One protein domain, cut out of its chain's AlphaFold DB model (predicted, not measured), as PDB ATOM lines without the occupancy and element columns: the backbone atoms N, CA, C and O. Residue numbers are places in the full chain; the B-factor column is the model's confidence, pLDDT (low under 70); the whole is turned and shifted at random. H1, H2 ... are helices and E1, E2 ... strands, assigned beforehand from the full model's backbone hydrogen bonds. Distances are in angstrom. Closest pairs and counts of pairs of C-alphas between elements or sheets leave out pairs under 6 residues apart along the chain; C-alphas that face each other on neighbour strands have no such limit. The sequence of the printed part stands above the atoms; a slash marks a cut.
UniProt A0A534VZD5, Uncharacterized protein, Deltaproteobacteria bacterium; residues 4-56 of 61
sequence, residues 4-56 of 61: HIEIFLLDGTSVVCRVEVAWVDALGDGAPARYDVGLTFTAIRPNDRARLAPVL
ATOM      1  N   HIS A   4      23.824  25.935 -15.509       96.62
ATOM      2  CA  HIS A   4      23.273  24.680 -15.994       96.62
ATOM      3  C   HIS A   4      22.788  24.898 -17.425       96.62
ATOM      4  O   HIS A   4      21.983  25.803 -17.649       96.62
ATOM      5  N   ILE A   5      23.281  24.109 -18.378       95.94
ATOM      6  CA  ILE A   5      22.903  24.241 -19.789       95.94
ATOM      7  C   ILE A   5      22.452  22.904 -20.370       95.94
ATOM      8  O   ILE A   5      22.898  21.835 -19.942       95.94
ATOM      9  N   GLU A   6      21.605  23.001 -21.386       97.19
ATOM     10  CA  GLU A   6      21.187  21.895 -22.232       97.19
ATOM     11  C   GLU A   6      21.617  22.177 -23.676       97.19
ATOM     12  O   GLU A   6      21.371  23.259 -24.209       97.19
ATOM     13  N   ILE A   7      22.303  21.212 -24.290       95.25
ATOM     14  CA  ILE A   7      22.781  21.272 -25.674       95.25
ATOM     15  C   ILE A   7      21.966  20.274 -26.487       95.25
ATOM     16  O   ILE A   7      22.068  19.071 -26.254       95.25
ATOM     17  N   PHE A   8      21.187  20.764 -27.447       95.56
ATOM     18  CA  PHE A   8      20.417  19.923 -28.363       95.56
ATOM     19  C   PHE A   8      21.299  19.439 -29.515       95.56
ATOM     20  O   PHE A   8      22.034  20.219 -30.122       95.56
ATOM     21  N   LEU A   9      21.234  18.144 -29.802       92.94
ATOM     22  CA  LEU A   9      22.034  17.475 -30.820       92.94
ATOM     23  C   LEU A   9      21.179  17.134 -32.044       92.94
ATOM     24  O   LEU A   9      19.955  17.040 -31.977       92.94
ATOM     25  N   LEU A  10      21.844  16.926 -33.183       91.06
ATOM     26  CA  LEU A  10      21.177  16.628 -34.457       91.06
ATOM     27  C   LEU A  10      20.447  15.278 -34.464       91.06
ATOM     28  O   LEU A  10      19.548  15.078 -35.272       91.06
ATOM     29  N   ASP A  11      20.811  14.367 -33.559       92.62
ATOM     30  CA  ASP A  11      20.121  13.088 -33.356       92.62
ATOM     31  C   ASP A  11      18.775  13.240 -32.611       92.62
ATOM     32  O   ASP A  11      18.122  12.244 -32.304       92.62
ATOM     33  N   GLY A  12      18.353  14.478 -32.318       95.00
ATOM     34  CA  GLY A  12      17.099  14.799 -31.633       95.00
ATOM     35  C   GLY A  12      17.162  14.656 -30.113       95.00
ATOM     36  O   GLY A  12      16.156  14.861 -29.436       95.00
ATOM     37  N   THR A  13      18.321  14.316 -29.556       95.69
ATOM     38  CA  THR A  13      18.526  14.207 -28.109       95.69
ATOM     39  C   THR A  13      19.291  15.418 -27.563       95.69
ATOM     40  O   THR A  13      19.649  16.333 -28.307       95.69
ATOM     41  N   SER A  14      19.572  15.437 -26.258       96.75
ATOM     42  CA  SER A  14      20.336  16.512 -25.629       96.75
ATOM     43  C   SER A  14      21.460  16.018 -24.717       96.75
ATOM     44  O   SER A  14      21.559  14.835 -24.362       96.75
ATOM     45  N   VAL A  15      22.351  16.948 -24.375       96.44
ATOM     46  CA  VAL A  15      23.381  16.821 -23.344       96.44
ATOM     47  C   VAL A  15      23.140  17.884 -22.285       96.44
ATOM     48  O   VAL A  15      23.108  19.075 -22.586       96.44
ATOM     49  N   VAL A  16      23.042  17.450 -21.032       96.19
ATOM     50  CA  VAL A  16      22.879  18.330 -19.874       96.19
ATOM     51  C   VAL A  16      24.185  18.395 -19.091       96.19
ATOM     52  O   VAL A  16      24.751  17.365 -18.711       96.19
ATOM     53  N   CYS A  17      24.683  19.603 -18.835       96.31
ATOM     54  CA  CYS A  17      25.968  19.796 -18.166       96.31
ATOM     55  C   CYS A  17      26.035  21.100 -17.362       96.31
ATOM     56  O   CYS A  17      25.175  21.978 -17.469       96.31
ATOM     57  N   ARG A  18      27.074  21.210 -16.525       97.50
ATOM     58  CA  ARG A  18      27.435  22.462 -15.855       97.50
ATOM     59  C   ARG A  18      28.636  23.091 -16.535       97.50
ATOM     60  O   ARG A  18      29.599  22.393 -16.870       97.50
ATOM     61  N   VAL A  19      28.582  24.405 -16.680       96.12
ATOM     62  CA  VAL A  19      29.613  25.212 -17.330       96.12
ATOM     63  C   VAL A  19      29.929  26.463 -16.522       96.12
ATOM     64  O   VAL A  19      29.149  26.887 -15.670       96.12
ATOM     65  N   GLU A  20      31.058  27.082 -16.821       96.38
ATOM     66  CA  GLU A  20      31.391  28.442 -16.406       96.38
ATOM     67  C   GLU A  20      31.734  29.283 -17.634       96.38
ATOM     68  O   GLU A  20      32.220  28.759 -18.639       96.38
ATOM     69  N   VAL A  21      31.459  30.585 -17.555       94.38
ATOM     70  CA  VAL A  21      31.814  31.534 -18.614       94.38
ATOM     71  C   VAL A  21      33.329  31.714 -18.612       94.38
ATOM     72  O   VAL A  21      33.903  32.133 -17.611       94.38
ATOM     73  N   ALA A  22      33.963  31.376 -19.729       93.69
ATOM     74  CA  ALA A  22      35.403  31.492 -19.924       93.69
ATOM     75  C   ALA A  22      35.794  32.865 -20.483       93.69
ATOM     76  O   ALA A  22      36.804  33.431 -20.079       93.69
ATOM     77  N   TRP A  23      34.993  33.392 -21.408       94.69
ATOM     78  CA  TRP A  23      35.179  34.704 -22.023       94.69
ATOM     79  C   TRP A  23      33.847  35.218 -22.569       94.69
ATOM     80  O   TRP A  23      32.914  34.440 -22.792       94.69
ATOM     81  N   VAL A  24      33.767  36.533 -22.756       96.19
ATOM     82  CA  VAL A  24      32.620  37.225 -23.347       96.19
ATOM     83  C   VAL A  24      33.158  38.311 -24.263       96.19
ATOM     84  O   VAL A  24      33.850  39.209 -23.785       96.19
ATOM     85  N   ASP A  25      32.784  38.253 -25.533       97.00
ATOM     86  CA  ASP A  25      33.099  39.280 -26.521       97.00
ATOM     87  C   ASP A  25      31.807  39.964 -26.965       97.00
ATOM     88  O   ASP A  25      30.823  39.306 -27.305       97.00
ATOM     89  N   ALA A  26      31.785  41.298 -26.954       97.06
ATOM     90  CA  ALA A  26      30.674  42.053 -27.522       97.06
ATOM     91  C   ALA A  26      30.703  41.945 -29.050       97.06
ATOM     92  O   ALA A  26      31.749  42.125 -29.677       97.06
ATOM     93  N   LEU A  27      29.549  41.671 -29.645       96.44
ATOM     94  CA  LEU A  27      29.390  41.655 -31.092       96.44
ATOM     95  C   LEU A  27      28.961  43.040 -31.582       96.44
ATOM     96  O   LEU A  27      28.309  43.795 -30.862       96.44
ATOM     97  N   GLY A  28      29.366  43.379 -32.807       94.94
ATOM     98  CA  GLY A  28      29.072  44.679 -33.404       94.94
ATOM     99  C   GLY A  28      27.582  44.901 -33.669       94.94
ATOM    100  O   GLY A  28      26.785  43.962 -33.729       94.94
ATOM    101  N   ASP A  29      27.211  46.162 -33.880       93.62
ATOM    102  CA  ASP A  29      25.836  46.537 -34.196       93.62
ATOM    103  C   ASP A  29      25.337  45.831 -35.467       93.62
ATOM    104  O   ASP A  29      26.040  45.726 -36.473       93.62
ATOM    105  N   GLY A  30      24.101  45.326 -35.417       93.69
ATOM    106  CA  GLY A  30      23.496  44.561 -36.512       93.69
ATOM    107  C   GLY A  30      23.889  43.078 -36.566       93.69
ATOM    108  O   GLY A  30      23.362  42.355 -37.412       93.69
ATOM    109  N   ALA A  31      24.756  42.596 -35.667       95.81
ATOM    110  CA  ALA A  31      25.021  41.167 -35.514       95.81
ATOM    111  C   ALA A  31      23.762  40.404 -35.042       95.81
ATOM    112  O   ALA A  31      22.919  40.963 -34.334       95.81
ATOM    113  N   PRO A  32      23.625  39.104 -35.376       94.75
ATOM    114  CA  PRO A  32      22.463  38.302 -34.979       94.75
ATOM    115  C   PRO A  32      22.350  38.084 -33.458       94.75
ATOM    116  O   PRO A  32      21.307  37.646 -32.976       94.75
ATOM    117  N   ALA A  33      23.405  38.387 -32.698       95.69
ATOM    118  CA  ALA A  33      23.448  38.322 -31.243       95.69
ATOM    119  C   ALA A  33      24.260  39.496 -30.673       95.69
ATOM    120  O   ALA A  33      25.009  40.147 -31.392       95.69
ATOM    121  N   ARG A  34      24.114  39.753 -29.366       96.19
ATOM    122  CA  ARG A  34      24.829  40.838 -28.661       96.19
ATOM    123  C   ARG A  34      26.239  40.453 -28.214       96.19
ATOM    124  O   ARG A  34      27.100  41.318 -28.122       96.19
ATOM    125  N   TYR A  35      26.448  39.179 -27.899       96.88
ATOM    126  CA  TYR A  35      27.702  38.669 -27.361       96.88
ATOM    127  C   TYR A  35      28.022  37.313 -27.972       96.88
ATOM    128  O   TYR A  35      27.106  36.533 -28.243       96.88
ATOM    129  N   ASP A  36      29.310  37.031 -28.116       95.44
ATOM    130  CA  ASP A  36      29.835  35.677 -28.211       95.44
ATOM    131  C   ASP A  36      30.362  35.270 -26.827       95.44
ATOM    132  O   ASP A  36      30.978  36.072 -26.121       95.44
ATOM    133  N   VAL A  37      30.045  34.051 -26.394       94.25
ATOM    134  CA  VAL A  37      30.292  33.588 -25.023       94.25
ATOM    135  C   VAL A  37      30.961  32.225 -25.056       94.25
ATOM    136  O   VAL A  37      30.351  31.210 -25.395       94.25
ATOM    137  N   GLY A  38      32.211  32.192 -24.609       93.00
ATOM    138  CA  GLY A  38      32.947  30.959 -24.391       93.00
ATOM    139  C   GLY A  38      32.537  30.280 -23.101       93.00
ATOM    140  O   GLY A  38      32.471  30.915 -22.050       93.00
ATOM    141  N   LEU A  39      32.340  28.965 -23.158       92.81
ATOM    142  CA  LEU A  39      31.969  28.154 -22.004       92.81
ATOM    143  C   LEU A  39      33.014  27.070 -21.743       92.81
ATOM    144  O   LEU A  39      33.455  26.377 -22.661       92.81
ATOM    145  N   THR A  40      33.364  26.885 -20.474       92.44
ATOM    146  CA  THR A  40      34.181  25.763 -20.000       92.44
ATOM    147  C   THR A  40      33.294  24.783 -19.250       92.44
ATOM    148  O   THR A  40      32.634  25.157 -18.283       92.44
ATOM    149  N   PHE A  41      33.290  23.513 -19.660       93.19
ATOM    150  CA  PHE A  41      32.582  22.454 -18.937       93.19
ATOM    151  C   PHE A  41      33.230  22.199 -17.571       93.19
ATOM    152  O   PHE A  41      34.399  21.827 -17.499       93.19
ATOM    153  N   THR A  42      32.455  22.345 -16.496       95.06
ATOM    154  CA  THR A  42      32.894  22.058 -15.118       95.06
ATOM    155  C   THR A  42      32.359  20.727 -14.604       95.06
ATOM    156  O   THR A  42      32.990  20.090 -13.763       95.06
ATOM    157  N   ALA A  43      31.220  20.264 -15.128       95.75
ATOM    158  CA  ALA A  43      30.718  18.917 -14.880       95.75
ATOM    159  C   ALA A  43      29.918  18.397 -16.080       95.75
ATOM    160  O   ALA A  43      28.924  18.997 -16.485       95.75
ATOM    161  N   ILE A  44      30.324  17.242 -16.606       95.75
ATOM    162  CA  ILE A  44      29.651  16.536 -17.699       95.75
ATOM    163  C   ILE A  44      29.794  15.028 -17.486       95.75
ATOM    164  O   ILE A  44      30.829  14.556 -17.009       95.75
ATOM    165  N   ARG A  45      28.754  14.256 -17.815       95.50
ATOM    166  CA  ARG A  45      28.819  12.790 -17.730       95.50
ATOM    167  C   ARG A  45      29.802  12.250 -18.782       95.50
ATOM    168  O   ARG A  45      29.828  12.776 -19.893       95.50
ATOM    169  N   PRO A  46      30.567  11.178 -18.498       93.81
ATOM    170  CA  PRO A  46      31.553  10.650 -19.447       93.81
ATOM    171  C   PRO A  46      30.972  10.297 -20.822       93.81
ATOM    172  O   PRO A  46      31.571  10.634 -21.840       93.81
ATOM    173  N   ASN A  47      29.784   9.681 -20.852       94.56
ATOM    174  CA  ASN A  47      29.101   9.341 -22.100       94.56
ATOM    175  C   ASN A  47      28.732  10.596 -22.907       94.56
ATOM    176  O   ASN A  47      28.992  10.665 -24.101       94.56
ATOM    177  N   ASP A  48      28.207  11.628 -22.249       95.31
ATOM    178  CA  ASP A  48      27.852  12.885 -22.911       95.31
ATOM    179  C   ASP A  48      29.085  13.638 -23.422       95.31
ATOM    180  O   ASP A  48      29.070  14.187 -24.523       95.31
ATOM    181  N   ARG A  49      30.204  13.587 -22.688       93.81
ATOM    182  CA  ARG A  49      31.484  14.122 -23.170       93.81
ATOM    183  C   ARG A  49      31.955  13.413 -24.438       93.81
ATOM    184  O   ARG A  49      32.454  14.075 -25.341       93.81
ATOM    185  N   ALA A  50      31.808  12.089 -24.511       93.31
ATOM    186  CA  ALA A  50      32.160  11.328 -25.708       93.31
ATOM    187  C   ALA A  50      31.283  11.721 -26.907       93.31
ATOM    188  O   ALA A  50      31.786  11.851 -28.017       93.31
ATOM    189  N   ARG A  51      29.997  11.997 -26.672       94.38
ATOM    190  CA  ARG A  51      29.056  12.450 -27.708       94.38
ATOM    191  C   ARG A  51      29.384  13.843 -28.242       94.38
ATOM    192  O   ARG A  51      29.192  14.094 -29.424       94.38
ATOM    193  N   LEU A  52      29.920  14.726 -27.397       93.12
ATOM    194  CA  LEU A  52      30.395  16.048 -27.816       93.12
ATOM    195  C   LEU A  52      31.777  16.022 -28.486       93.12
ATOM    196  O   LEU A  52      32.148  17.005 -29.118       93.12
ATOM    197  N   ALA A  53      32.537  14.925 -28.392       90.75
ATOM    198  CA  ALA A  53      33.905  14.842 -28.914       90.75
ATOM    199  C   ALA A  53      34.092  15.348 -30.361       90.75
ATOM    200  O   ALA A  53      35.096  16.020 -30.592       90.75
ATOM    201  N   PRO A  54      33.162  15.126 -31.316       89.62
ATOM    202  CA  PRO A  54      33.316  15.618 -32.688       89.62
ATOM    203  C   PRO A  54      33.363  17.147 -32.831       89.62
ATOM    204  O   PRO A  54      33.885  17.637 -33.828       89.62
ATOM    205  N   VAL A  55      32.815  17.899 -31.870       86.75
ATOM    206  CA  VAL A  55      32.763  19.376 -31.910       86.75
ATOM    207  C   VAL A  55      33.721  20.036 -30.918       86.75
ATOM    208  O   VAL A  55      33.848  21.259 -30.892       86.75
ATOM    209  N   LEU A  56      34.405  19.245 -30.086       85.81
ATOM    210  CA  LEU A  56      35.390  19.763 -29.143       85.81
ATOM    211  C   LEU A  56      36.717  19.999 -29.867       85.81
ATOM    212  O   LEU A  56      37.416  19.063 -30.251       85.81
TER     213      LEU A  56
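This is residues 4 to 56 of the 61 residues of an uncharacterized protein of Deltaproteobacteria bacterium (UniProt A0A534VZD5). A strongly twisted three-stranded sheet bends sharply within E2: the E2-E3 hairpin reaches out as a long arm, residues 28 to 33 sticking out at its tip, and helix H1 covers E2 near E1. The 53 printed residues run E1, E2, E3, H1, sheet order E1 - E2 - E3, antiparallel, class mixed; the whole is loose, radius of gyration of the C-alphas 13.2 A, spanning 39 by 24 by 19 A.

E1, residues 4 to 8, forms a hairpin with residues 14 to 18 of E2, residues 14 to 26; N 7 and O 15 are 2.8 A apart. E2 bends by 86 degrees at residue 18. Its residues 18 to 26 pair with E3, residues 35 to 43, a second hairpin; N 22 and O 38 are 2.8 A apart. The strands make a meander, each the antiparallel neighbour of the one before. H1, residues 46 to 55, is on the sheet over E2, height 9.3 A; the closest C-alphas, Val 15 and Asp 48, are 6.0 A apart. In H1, 4 of 6 O i to N i+4 pairs are within hydrogen-bond range.

E1 spans 13.6 A from C-alpha 4 (23.273, 24.680, -15.994), E2 27.6 A, E3 23.6 A and H1 15.3 A to C-alpha 55 (32.763, 19.376, -31.910).

The farthest C-alphas, Asp 29 and Asn 47, are 39.2 A apart. The printed part has no cut, and no printed residue is under 70 in pLDDT.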